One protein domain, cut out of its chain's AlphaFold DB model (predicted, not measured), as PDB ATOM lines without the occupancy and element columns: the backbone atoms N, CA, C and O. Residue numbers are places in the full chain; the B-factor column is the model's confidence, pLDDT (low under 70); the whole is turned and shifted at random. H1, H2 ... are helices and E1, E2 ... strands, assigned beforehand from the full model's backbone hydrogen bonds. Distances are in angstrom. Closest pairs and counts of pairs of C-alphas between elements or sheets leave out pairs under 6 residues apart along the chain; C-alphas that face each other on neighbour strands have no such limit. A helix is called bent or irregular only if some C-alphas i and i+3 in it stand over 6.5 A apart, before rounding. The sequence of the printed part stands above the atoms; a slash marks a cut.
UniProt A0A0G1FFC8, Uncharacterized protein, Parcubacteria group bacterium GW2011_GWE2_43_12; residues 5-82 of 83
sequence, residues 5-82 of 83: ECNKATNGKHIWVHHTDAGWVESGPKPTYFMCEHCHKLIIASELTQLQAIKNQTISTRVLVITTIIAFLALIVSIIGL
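AT A GLANCE: This is residues 5 to 82 of the 83 residues of an uncharacterized protein of Parcubacteria group bacterium GW2011_GWE2_43_12 (UniProt A0A0G1FFC8). A small three-stranded sheet, E1, E2 and E3, makes the head at one end of a long single helix, H1, which sticks out from it as a shaft with residues 49 to 82 standing free. The loop of residues 24 to 29, between E1 and E2, also sticks out, and Glu 26 in this loop and Leu 82 beyond the end of H1 have the two C-alphas farthest apart. The printed part has 78 residues, with three named strands and one named helix in the order E1, E2, E3, H1, and its class is mixed, helices and strands. The sheet has the order E1, E2, E3 and is antiparallel throughout. The whole is extended, with a radius of gyration of the C-alphas of 21.3 A, and the C-alphas span 73 by 32 by 11 A, a rod in outline.

HOW THE PARTS SIT: The sheet is a meander, each strand the antiparallel neighbour of the one before, made of E1, residues 15 to 19, E2, residues 33 to 36, and E3, residues 41 to 44. E2 is the inner strand, and E1 and E3 are the edge strands. E1 and E2 form a hairpin across a long link, with 146 degrees between their N-to-C directions. The C-alphas of His 18 and Phe 34 face each other at 4.5 A, N 17 and O 35 are within hydrogen-bond range at 2.9 A, and so are N 35 and O 17 at 2.9 A. E2 and E3 form a hairpin across a tight link, with 158 degrees between their directions. The C-alphas of Tyr 33 and Ile 44 face each other at 4.2 A, and N 34 and O 43 are within hydrogen-bond range at 2.8 A, as are N 43 and O 34 at 2.9 A. H1, residues 45 to 80, follows E3 with 0 residues between them, a tight link. H1 is on the sheet but only grazes it, with its residues 45 to 48. The closest C-alphas of E2 and H1 are those of Tyr 33 and Ala 45, 5.7 A apart, while the centres of E2 and H1 are 29.7 A apart. In H1 every O i to N i+4 pair is within hydrogen-bond range.

IN THESE COORDINATES: In the sheet, E1 runs from Ile 15, with its C-alpha at (9.250, -8.098, 195.052), to His 19, 12.6 A from first to last C-alpha. E2 runs from Tyr 33 to Cys 36 and E3 from Lys 41 to Ile 44. H1 begins at Ala 45, with its C-alpha at (20.912, 0.841, 196.834), and ends at Ile 80, with its C-alpha at (3.549, -9.875, 245.766). It holds 36 residues, measures 53.0 A from first to last C-alpha, and is not bent.

THE WHOLE: The C-alphas of Glu 26 and Leu 82, the two farthest apart, are 73.8 A from each other, and those of the first and last printed residues, Glu 5 and Leu 82, are 49.7 A apart. The printed part has no cut. The link from E1 to E2, 13 residues, is long; residues 20 to 32 form a stretch with no named element, and their C-alphas lie 18 to 32 A from the mean of all C-alphas. The mean pLDDT of the printed part is 72.4. The model's confidence is low, under 70, in 37 residues: 5 to 15, 19 to 31, residue 40, and 45 to 56, the last of these stretches belonging to H1. The mean pLDDT of H1 is 81.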
ATOM      1  N   GLU A   5      10.865  -7.604 199.982       61.06
ATOM      2  CA  GLU A   5       9.426  -7.338 199.924       61.06
ATOM      3  C   GLU A   5       9.153  -5.820 199.917       61.06
ATOM      4  O   GLU A   5       9.774  -5.063 200.671       61.06
ATOM      5  N   CYS A   6       8.231  -5.338 199.079       64.62
ATOM      6  CA  CYS A   6       7.827  -3.929 199.069       64.62
ATOM      7  C   CYS A   6       6.910  -3.615 200.257       64.62
ATOM      8  O   CYS A   6       5.792  -4.113 200.336       64.62
ATOM      9  N   ASN A   7       7.342  -2.708 201.136       59.50
ATOM     10  CA  ASN A   7       6.600  -2.294 202.338       59.50
ATOM     11  C   ASN A   7       5.304  -1.494 202.046       59.50
ATOM     12  O   ASN A   7       4.577  -1.137 202.963       59.50
ATOM     13  N   LYS A   8       5.012  -1.170 200.777       56.94
ATOM     14  CA  LYS A   8       3.752  -0.523 200.360       56.94
ATOM     15  C   LYS A   8       2.691  -1.504 199.867       56.94
ATOM     16  O   LYS A   8       1.624  -1.075 199.438       56.94
ATOM     17  N   ALA A   9       2.985  -2.797 199.868       53.53
ATOM     18  CA  ALA A   9       2.063  -3.764 199.327       53.53
ATOM     19  C   ALA A   9       0.920  -4.010 200.314       53.53
ATOM     20  O   ALA A   9       1.067  -4.719 201.305       53.53
ATOM     21  N   THR A  10      -0.223  -3.389 200.053       51.44
ATOM     22  CA  THR A  10      -1.430  -3.576 200.859       51.44
ATOM     23  C   THR A  10      -2.077  -4.943 200.604       51.44
ATOM     24  O   THR A  10      -2.826  -5.412 201.451       51.44
ATOM     25  N   ASN A  11      -1.776  -5.601 199.466       52.88
ATOM     26  CA  ASN A  11      -2.535  -6.762 198.974       52.88
ATOM     27  C   ASN A  11      -1.672  -7.956 198.479       52.88
ATOM     28  O   ASN A  11      -2.195  -8.837 197.802       52.88
ATOM     29  N   GLY A  12      -0.368  -8.030 198.777       55.22
ATOM     30  CA  GLY A  12       0.462  -9.171 198.353       55.22
ATOM     31  C   GLY A  12       1.966  -8.928 198.446       55.22
ATOM     32  O   GLY A  12       2.418  -7.803 198.568       55.22
ATOM     33  N   LYS A  13       2.786  -9.979 198.400       59.62
ATOM     34  CA  LYS A  13       4.251  -9.882 198.512       59.62
ATOM     35  C   LYS A  13       4.868  -9.304 197.229       59.62
ATOM     36  O   LYS A  13       5.315 -10.049 196.366       59.62
ATOM     37  N   HIS A  14       4.882  -7.982 197.081       64.81
ATOM     38  CA  HIS A  14       5.585  -7.324 195.971       64.81
ATOM     39  C   HIS A  14       7.098  -7.530 196.122       64.81
ATOM     40  O   HIS A  14       7.621  -7.370 197.225       64.81
ATOM     41  N   ILE A  15       7.805  -7.838 195.036       67.56
ATOM     42  CA  ILE A  15       9.250  -8.098 195.052       67.56
ATOM     43  C   ILE A  15       9.982  -6.903 194.436       67.56
ATOM     44  O   ILE A  15       9.563  -6.369 193.412       67.56
ATOM     45  N   TRP A  16      11.078  -6.480 195.061       70.56
ATOM     46  CA  TRP A  16      12.021  -5.542 194.455       70.56
ATOM     47  C   TRP A  16      12.918  -6.276 193.456       70.56
ATOM     48  O   TRP A  16      13.623  -7.216 193.828       70.56
ATOM     49  N   VAL A  17      12.906  -5.834 192.202       72.75
ATOM     50  CA  VAL A  17      13.767  -6.347 191.132       72.75
ATOM     51  C   VAL A  17      14.996  -5.455 191.028       72.75
ATOM     52  O   VAL A  17      14.890  -4.232 191.070       72.75
ATOM     53  N   HIS A  18      16.172  -6.069 190.957       71.12
ATOM     54  CA  HIS A  18      17.448  -5.372 190.842       71.12
ATOM     55  C   HIS A  18      17.738  -5.032 189.382       71.12
ATOM     56  O   HIS A  18      17.755  -5.928 188.538       71.12
ATOM     57  N   HIS A  19      18.035  -3.765 189.116       69.69
ATOM     58  CA  HIS A  19      18.335  -3.247 187.791       69.69
ATOM     59  C   HIS A  19      19.733  -2.630 187.751       69.69
ATOM     60  O   HIS A  19      20.167  -1.925 188.667       69.69
ATOM     61  N   THR A  20      20.446  -2.911 186.664       64.81
ATOM     62  CA  THR A  20      21.801  -2.401 186.388       64.81
ATOM     63  C   THR A  20      21.862  -1.603 185.087       64.81
ATOM     64  O   THR A  20      22.937  -1.178 184.666       64.81
ATOM     65  N   ASP A  21      20.717  -1.427 184.433       64.94
ATOM     66  CA  ASP A  21      20.549  -0.847 183.102       64.94
ATOM     67  C   ASP A  21      20.360   0.676 183.101       64.94
ATOM     68  O   ASP A  21      20.166   1.259 182.036       64.94
ATOM     69  N   ALA A  22      20.504   1.345 184.253       58.25
ATOM     70  CA  ALA A  22      20.490   2.806 184.305       58.25
ATOM     71  C   ALA A  22      21.526   3.356 183.317       58.25
ATOM     72  O   ALA A  22      22.698   2.946 183.303       58.25
ATOM     73  N   GLY A  23      21.057   4.269 182.467       58.44
ATOM     74  CA  GLY A  23      21.875   4.978 181.497       58.44
ATOM     75  C   GLY A  23      23.103   5.628 182.136       58.44
ATOM     76  O   GLY A  23      23.198   5.806 183.351       58.44
ATOM     77  N   TRP A  24      24.079   5.936 181.288       47.62
ATOM     78  CA  TRP A  24      25.321   6.601 181.670       47.62
ATOM     79  C   TRP A  24      25.016   7.906 182.427       47.62
ATOM     80  O   TRP A  24      24.298   8.757 181.910       47.62
ATOM     81  N   VAL A  25      25.544   8.056 183.644       57.22
ATOM     82  CA  VAL A  25      25.538   9.334 184.366       57.22
ATOM     83  C   VAL A  25      26.906   9.955 184.113       57.22
ATOM     84  O   VAL A  25      27.912   9.308 184.395       57.22
ATOM     85  N   GLU A  26      26.963  11.173 183.571       58.62
ATOM     86  CA  GLU A  26      28.197  11.850 183.118       58.62
ATOM     87  C   GLU A  26      29.302  12.013 184.186       58.62
ATOM     88  O   GLU A  26      30.394  12.480 183.881       58.62
ATOM     89  N   SER A  27      29.048  11.638 185.443       57.47
ATOM     90  CA  SER A  27      29.879  11.998 186.597       57.47
ATOM     91  C   SER A  27      30.075  10.882 187.638       57.47
ATOM     92  O   SER A  27      30.400  11.178 188.787       57.47
ATOM     93  N   GLY A  28      29.931   9.594 187.292       55.53
ATOM     94  CA  GLY A  28      30.327   8.536 188.235       55.53
ATOM     95  C   GLY A  28      29.833   7.115 187.958       55.53
ATOM     96  O   GLY A  28      29.130   6.868 186.975       55.53
ATOM     97  N   PRO A  29      30.205   6.149 188.828       54.56
ATOM     98  CA  PRO A  29      29.728   4.775 188.736       54.56
ATOM     99  C   PRO A  29      28.203   4.729 188.853       54.56
ATOM    100  O   PRO A  29      27.601   5.390 189.701       54.56
ATOM    101  N   LYS A  30      27.584   3.934 187.978       66.06
ATOM    102  CA  LYS A  30      26.129   3.822 187.849       66.06
ATOM    103  C   LYS A  30      25.501   3.409 189.186       66.06
ATOM    104  O   LYS A  30      25.892   2.371 189.727       66.06
ATOM    105  N   PRO A  31      24.525   4.163 189.719       64.06
ATOM    106  CA  PRO A  31      23.850   3.759 190.936       64.06
ATOM    107  C   PRO A  31      22.993   2.529 190.646       64.06
ATOM    108  O   PRO A  31      22.080   2.559 189.824       64.06
ATOM    109  N   THR A  32      23.284   1.436 191.340       70.25
ATOM    110  CA  THR A  32      22.395   0.281 191.399       70.25
ATOM    111  C   THR A  32      21.038   0.712 191.953       70.25
ATOM    112  O   THR A  32      20.968   1.303 193.038       70.25
ATOM    113  N   TYR A  33      19.959   0.392 191.243       70.81
ATOM    114  CA  TYR A  33      18.597   0.678 191.682       70.81
ATOM    115  C   TYR A  33      17.743  -0.580 191.676       70.81
ATOM    116  O   TYR A  33      18.015  -1.568 190.996       70.81
ATOM    117  N   PHE A  34      16.698  -0.532 192.483       76.50
ATOM    118  CA  PHE A  34      15.701  -1.567 192.584       76.50
ATOM    119  C   PHE A  34      14.350  -0.957 192.256       76.50
ATOM    120  O   PHE A  34      14.009   0.131 192.730       76.50
ATOM    121  N   MET A  35      13.572  -1.668 191.454       74.31
ATOM    122  CA  MET A  35      12.236  -1.256 191.061       74.31
ATOM    123  C   MET A  35      11.221  -2.266 191.580       74.31
ATOM    124  O   MET A  35      11.435  -3.475 191.531       74.31
ATOM    125  N   CYS A  36      10.112  -1.766 192.112       76.62
ATOM    126  CA  CYS A  36       8.947  -2.588 192.404       76.62
ATOM    127  C   CYS A  36       7.997  -2.495 191.212       76.62
ATOM    128  O   CYS A  36       7.398  -1.439 191.007       76.62
ATOM    129  N   GLU A  37       7.839  -3.575 190.449       72.44
ATOM    130  CA  GLU A  37       7.016  -3.599 189.228       72.44
ATOM    131  C   GLU A  37       5.541  -3.274 189.502       72.44
ATOM    132  O   GLU A  37       4.882  -2.636 188.695       72.44
ATOM    133  N   HIS A  38       5.030  -3.620 190.685       73.25
ATOM    134  CA  HIS A  38       3.644  -3.331 191.059       73.25
ATOM    135  C   HIS A  38       3.426  -1.905 191.574       73.25
ATOM    136  O   HIS A  38       2.341  -1.349 191.430       73.25
ATOM    137  N   CYS A  39       4.430  -1.313 192.225       72.56
ATOM    138  CA  CYS A  39       4.313   0.039 192.780       72.56
ATOM    139  C   CYS A  39       4.879   1.117 191.851       72.56
ATOM    140  O   CYS A  39       4.771   2.293 192.195       72.56
ATOM    141  N   HIS A  40       5.556   0.725 190.764       69.25
ATOM    142  CA  HIS A  40       6.384   1.584 189.907       69.25
ATOM    143  C   HIS A  40       7.304   2.528 190.698       69.25
ATOM    144  O   HIS A  40       7.626   3.634 190.267       69.25
ATOM    145  N   LYS A  41       7.718   2.105 191.899       71.06
ATOM    146  CA  LYS A  41       8.599   2.884 192.764       71.06
ATOM    147  C   LYS A  41      10.029   2.436 192.519       71.06
ATOM    148  O   LYS A  41      10.292   1.235 192.494       71.06
ATOM    149  N   LEU A  42      10.926   3.404 192.390       70.38
ATOM    150  CA  LEU A  42      12.363   3.198 192.282       70.38
ATOM    151  C   LEU A  42      13.022   3.542 193.618       70.38
ATOM    152  O   LEU A  42      12.652   4.524 194.264       70.38
ATOM    153  N   ILE A  43      13.973   2.717 194.041       71.00
ATOM    154  CA  ILE A  43      14.837   2.982 195.190       71.00
ATOM    155  C   ILE A  43      16.281   2.680 194.805       71.00
ATOM    156  O   ILE A  43      16.566   1.674 194.161       71.00
ATOM    157  N   ILE A  44      17.202   3.549 195.189       73.06
ATOM    158  CA  ILE A  44      18.637   3.331 194.975       73.06
ATOM    159  C   ILE A  44      19.226   2.504 196.125       73.06
ATOM    160  O   ILE A  44      18.721   2.532 197.250       73.06
ATOM    161  N   ALA A  45      20.296   1.752 195.859       66.31
ATOM    162  CA  ALA A  45      20.912   0.841 196.834       66.31
ATOM    163  C   ALA A  45      21.345   1.529 198.151       66.31
ATOM    164  O   ALA A  45      21.282   0.929 199.228       66.31
ATOM    165  N   SER A  46      21.742   2.803 198.085       66.75
ATOM    166  CA  SER A  46      22.072   3.615 199.263       66.75
ATOM    167  C   SER A  46      20.857   3.843 200.170       66.75
ATOM    168  O   SER A  46      20.945   3.642 201.381       66.75
ATOM    169  N   GLU A  47      19.700   4.175 199.597       64.31
ATOM    170  CA  GLU A  47      18.448   4.345 200.346       64.31
ATOM    171  C   GLU A  47      17.913   3.020 200.903       64.31
ATOM    172  O   GLU A  47      17.338   2.979 201.991       64.31
ATOM    173  N   LEU A  48      18.162   1.908 200.210       65.38
ATOM    174  CA  LEU A  48      17.853   0.564 200.706       65.38
ATOM    175  C   LEU A  48      18.587   0.215 201.992       65.38
ATOM    176  O   LEU A  48      17.985  -0.321 202.924       65.38
ATOM    177  N   THR A  49      19.879   0.524 202.033       64.38
ATOM    178  CA  THR A  49      20.726   0.233 203.192       64.38
ATOM    179  C   THR A  49      20.208   0.985 204.419       64.38
ATOM    180  O   THR A  49      20.073   0.405 205.498       64.38
ATOM    181  N   GLN A  50      19.809   2.246 204.232       62.47
ATOM    182  CA  GLN A  50      19.181   3.063 205.272       62.47
ATOM    183  C   GLN A  50      17.838   2.479 205.724       62.47
ATOM    184  O   GLN A  50      17.580   2.352 206.921       62.47
ATOM    185  N   LEU A  51      16.990   2.048 204.790       64.00
ATOM    186  CA  LEU A  51      15.675   1.498 205.120       64.00
ATOM    187  C   LEU A  51      15.772   0.175 205.898       64.00
ATOM    188  O   LEU A  51      15.011  -0.051 206.843       64.00
ATOM    189  N   GLN A  52      16.722  -0.693 205.536       65.62
ATOM    190  CA  GLN A  52      17.007  -1.917 206.287       65.62
ATOM    191  C   GLN A  52      17.549  -1.611 207.681       65.62
ATOM    192  O   GLN A  52      17.100  -2.236 208.644       65.62
ATOM    193  N   ALA A  53      18.458  -0.640 207.802       65.75
ATOM    194  CA  ALA A  53      18.977  -0.206 209.092       65.75
ATOM    195  C   ALA A  53      17.842   0.292 209.998       65.75
ATOM    196  O   ALA A  53      17.706  -0.194 211.117       65.75
ATOM    197  N   ILE A  54      16.953   1.156 209.497       64.44
ATOM    198  CA  ILE A  54      15.801   1.676 210.254       64.44
ATOM    199  C   ILE A  54      14.851   0.549 210.682       64.44
ATOM    200  O   ILE A  54      14.407   0.512 211.833       64.44
ATOM    201  N   LYS A  55      14.550  -0.409 209.793       65.31
ATOM    202  CA  LYS A  55      13.692  -1.558 210.130       65.31
ATOM    203  C   LYS A  55      14.332  -2.434 211.207       65.31
ATOM    204  O   LYS A  55      13.646  -2.836 212.144       65.31
ATOM    205  N   ASN A  56      15.633  -2.699 211.099       68.31
ATOM    206  CA  ASN A  56      16.365  -3.503 212.075       68.31
ATOM    207  C   ASN A  56      16.444  -2.804 213.441       68.31
ATOM    208  O   ASN A  56      16.196  -3.436 214.464       68.31
ATOM    209  N   GLN A  57      16.690  -1.490 213.454       71.00
ATOM    210  CA  GLN A  57      16.632  -0.666 214.665       71.00
ATOM    211  C   GLN A  57      15.241  -0.738 215.305       71.00
ATOM    212  O   GLN A  57      15.126  -1.039 216.484       71.00
ATOM    213  N   THR A  58      14.173  -0.590 214.515       76.81
ATOM    214  CA  THR A  58      12.788  -0.653 215.015       76.81
ATOM    215  C   THR A  58      12.461  -2.002 215.663       76.81
ATOM    216  O   THR A  58      11.818  -2.044 216.712       76.81
ATOM    217  N   ILE A  59      12.892  -3.115 215.058       78.31
ATOM    218  CA  ILE A  59      12.691  -4.459 215.620       78.31
ATOM    219  C   ILE A  59      13.513  -4.624 216.900       78.31
ATOM    220  O   ILE A  59      12.964  -5.050 217.913       78.31
ATOM    221  N   SER A  60      14.788  -4.231 216.879       82.88
ATOM    222  CA  SER A  60      15.680  -4.290 218.042       82.88
ATOM    223  C   SER A  60      15.110  -3.511 219.233       82.88
ATOM    224  O   SER A  60      14.987  -4.051 220.333       82.88
ATOM    225  N   THR A  61      14.640  -2.280 219.009       83.06
ATOM    226  CA  THR A  61      13.999  -1.462 220.047       83.06
ATOM    227  C   THR A  61      12.727  -2.114 220.585       83.06
ATOM    228  O   THR A  61      12.526  -2.145 221.795       83.06
ATOM    229  N   ARG A  62      11.873  -2.679 219.720       85.31
ATOM    230  CA  ARG A  62      10.653  -3.378 220.162       85.31
ATOM    231  C   ARG A  62      10.969  -4.590 221.035       85.31
ATOM    232  O   ARG A  62      10.320  -4.771 222.059       85.31
ATOM    233  N   VAL A  63      11.965  -5.391 220.659       88.44
ATOM    234  CA  VAL A  63      12.399  -6.556 221.447       88.44
ATOM    235  C   VAL A  63      12.932  -6.118 222.807       88.44
ATOM    236  O   VAL A  63      12.556  -6.705 223.822       88.44
ATOM    237  N   LEU A  64      13.747  -5.060 222.849       88.81
ATOM    238  CA  LEU A  64      14.282  -4.524 224.099       88.81
ATOM    239  C   LEU A  64      13.160  -4.077 225.046       88.81
ATOM    240  O   LEU A  64      13.148  -4.483 226.203       88.81
ATOM    241  N   VAL A  65      12.188  -3.310 224.540       91.25
ATOM    242  CA  VAL A  65      11.039  -2.823 225.323       91.25
ATOM    243  C   VAL A  65      10.173  -3.972 225.843       91.25
ATOM    244  O   VAL A  65       9.778  -3.972 227.003       91.25
ATOM    245  N   ILE A  66       9.881  -4.975 225.014       91.81
ATOM    246  CA  ILE A  66       9.083  -6.129 225.452       91.81
ATOM    247  C   ILE A  66       9.826  -6.899 226.550       91.81
ATOM    248  O   ILE A  66       9.230  -7.263 227.563       91.81
ATOM    249  N   THR A  67      11.132  -7.105 226.381       91.75
ATOM    250  CA  THR A  67      11.951  -7.847 227.345       91.75
ATOM    251  C   THR A  67      12.023  -7.127 228.692       91.75
ATOM    252  O   THR A  67      11.878  -7.768 229.734       91.75
ATOM    253  N   THR A  68      12.184  -5.800 228.701       92.75
ATOM    254  CA  THR A  68      12.196  -5.016 229.947       92.75
ATOM    255  C   THR A  68      10.841  -5.020 230.647       92.75
ATOM    256  O   THR A  68      10.800  -5.167 231.866       92.75
ATOM    257  N   ILE A  69       9.733  -4.937 229.903       94.62
ATOM    258  CA  ILE A  69       8.379  -5.041 230.473       94.62
ATOM    259  C   ILE A  69       8.169  -6.410 231.129       94.62
ATOM    260  O   ILE A  69       7.703  -6.475 232.264       94.62
ATOM    261  N   ILE A  70       8.541  -7.501 230.451       94.25
ATOM    262  CA  ILE A  70       8.404  -8.861 230.995       94.25
ATOM    263  C   ILE A  70       9.226  -9.018 232.278       94.25
ATOM    264  O   ILE A  70       8.712  -9.527 233.274       94.25
ATOM    265  N   ALA A  71      10.475  -8.546 232.282       92.88
ATOM    266  CA  ALA A  71      11.326  -8.588 233.469       92.88
ATOM    267  C   ALA A  71      10.711  -7.803 234.639       92.88
ATOM    268  O   ALA A  71      10.710  -8.276 235.774       92.88
ATOM    269  N   PHE A  72      10.134  -6.632 234.365       94.88
ATOM    270  CA  PHE A  72       9.489  -5.810 235.385       94.88
ATOM    271  C   PHE A  72       8.231  -6.472 235.963       94.88
ATOM    272  O   PHE A  72       8.050  -6.504 237.179       94.88
ATOM    273  N   LEU A  73       7.389  -7.069 235.114       94.50
ATOM    274  CA  LEU A  73       6.216  -7.826 235.558       94.50
ATOM    275  C   LEU A  73       6.612  -9.035 236.418       94.50
ATOM    276  O   LEU A  73       5.991  -9.276 237.452       94.50
ATOM    277  N   ALA A  74       7.671  -9.760 236.042       92.31
ATOM    278  CA  ALA A  74       8.185 -10.885 236.824       92.31
ATOM    279  C   ALA A  74       8.680 -10.457 238.218       92.31
ATOM    280  O   ALA A  74       8.440 -11.161 239.203       92.31
ATOM    281  N   LEU A  75       9.322  -9.287 238.318       93.69
ATOM    282  CA  LEU A  75       9.726  -8.711 239.603       93.69
ATOM    283  C   LEU A  75       8.514  -8.381 240.480       93.69
ATOM    284  O   LEU A  75       8.506  -8.739 241.654       93.69
ATOM    285  N   ILE A  76       7.470  -7.762 239.918       93.12
ATOM    286  CA  ILE A  76       6.249  -7.423 240.668       93.12
ATOM    287  C   ILE A  76       5.583  -8.682 241.234       93.12
ATOM    288  O   ILE A  76       5.266  -8.721 242.422       93.12
ATOM    289  N   VAL A  77       5.403  -9.722 240.414       91.62
ATOM    290  CA  VAL A  77       4.799 -10.993 240.858       91.62
ATOM    291  C   VAL A  77       5.629 -11.640 241.968       91.62
ATOM    292  O   VAL A  77       5.063 -12.135 242.939       91.62
ATOM    293  N   SER A  78       6.959 -11.585 241.864       89.62
ATOM    294  CA  SER A  78       7.851 -12.132 242.894       89.62
ATOM    295  C   SER A  78       7.739 -11.384 244.226       89.62
ATOM    296  O   SER A  78       7.825 -12.011 245.275       89.62
ATOM    297  N   ILE A  79       7.521 -10.064 244.199       90.25
ATOM    298  CA  ILE A  79       7.341  -9.248 245.411       90.25
ATOM    299  C   ILE A  79       5.977  -9.522 246.055       90.25
ATOM    300  O   ILE A  79       5.905  -9.686 247.268       90.25
ATOM    301  N   ILE A  80       4.904  -9.598 245.259       89.12
ATOM    302  CA  ILE A  80       3.549  -9.875 245.766       89.12
ATOM    303  C   ILE A  80       3.462 -11.287 246.349       89.12
ATOM    304  O   ILE A  80       2.840 -11.469 247.383       89.12
ATOM    305  N   GLY A  81       4.098 -12.283 245.725       77.69
ATOM    306  CA  GLY A  81       4.118 -13.653 246.248       77.69
ATOM    307  C   GLY A  81       4.929 -13.835 247.537       77.69
ATOM    308  O   GLY A  81       4.860 -14.903 248.140       77.69
ATOM    309  N   LEU A  82       5.710 -12.827 247.940       74.75
ATOM    310  CA  LEU A  82       6.486 -12.823 249.183       74.75
ATOM    311  C   LEU A  82       5.741 -12.149 250.354       74.75
ATOM    312  O   LEU A  82       6.217 -12.233 251.487       74.75
TER     313      LEU A  82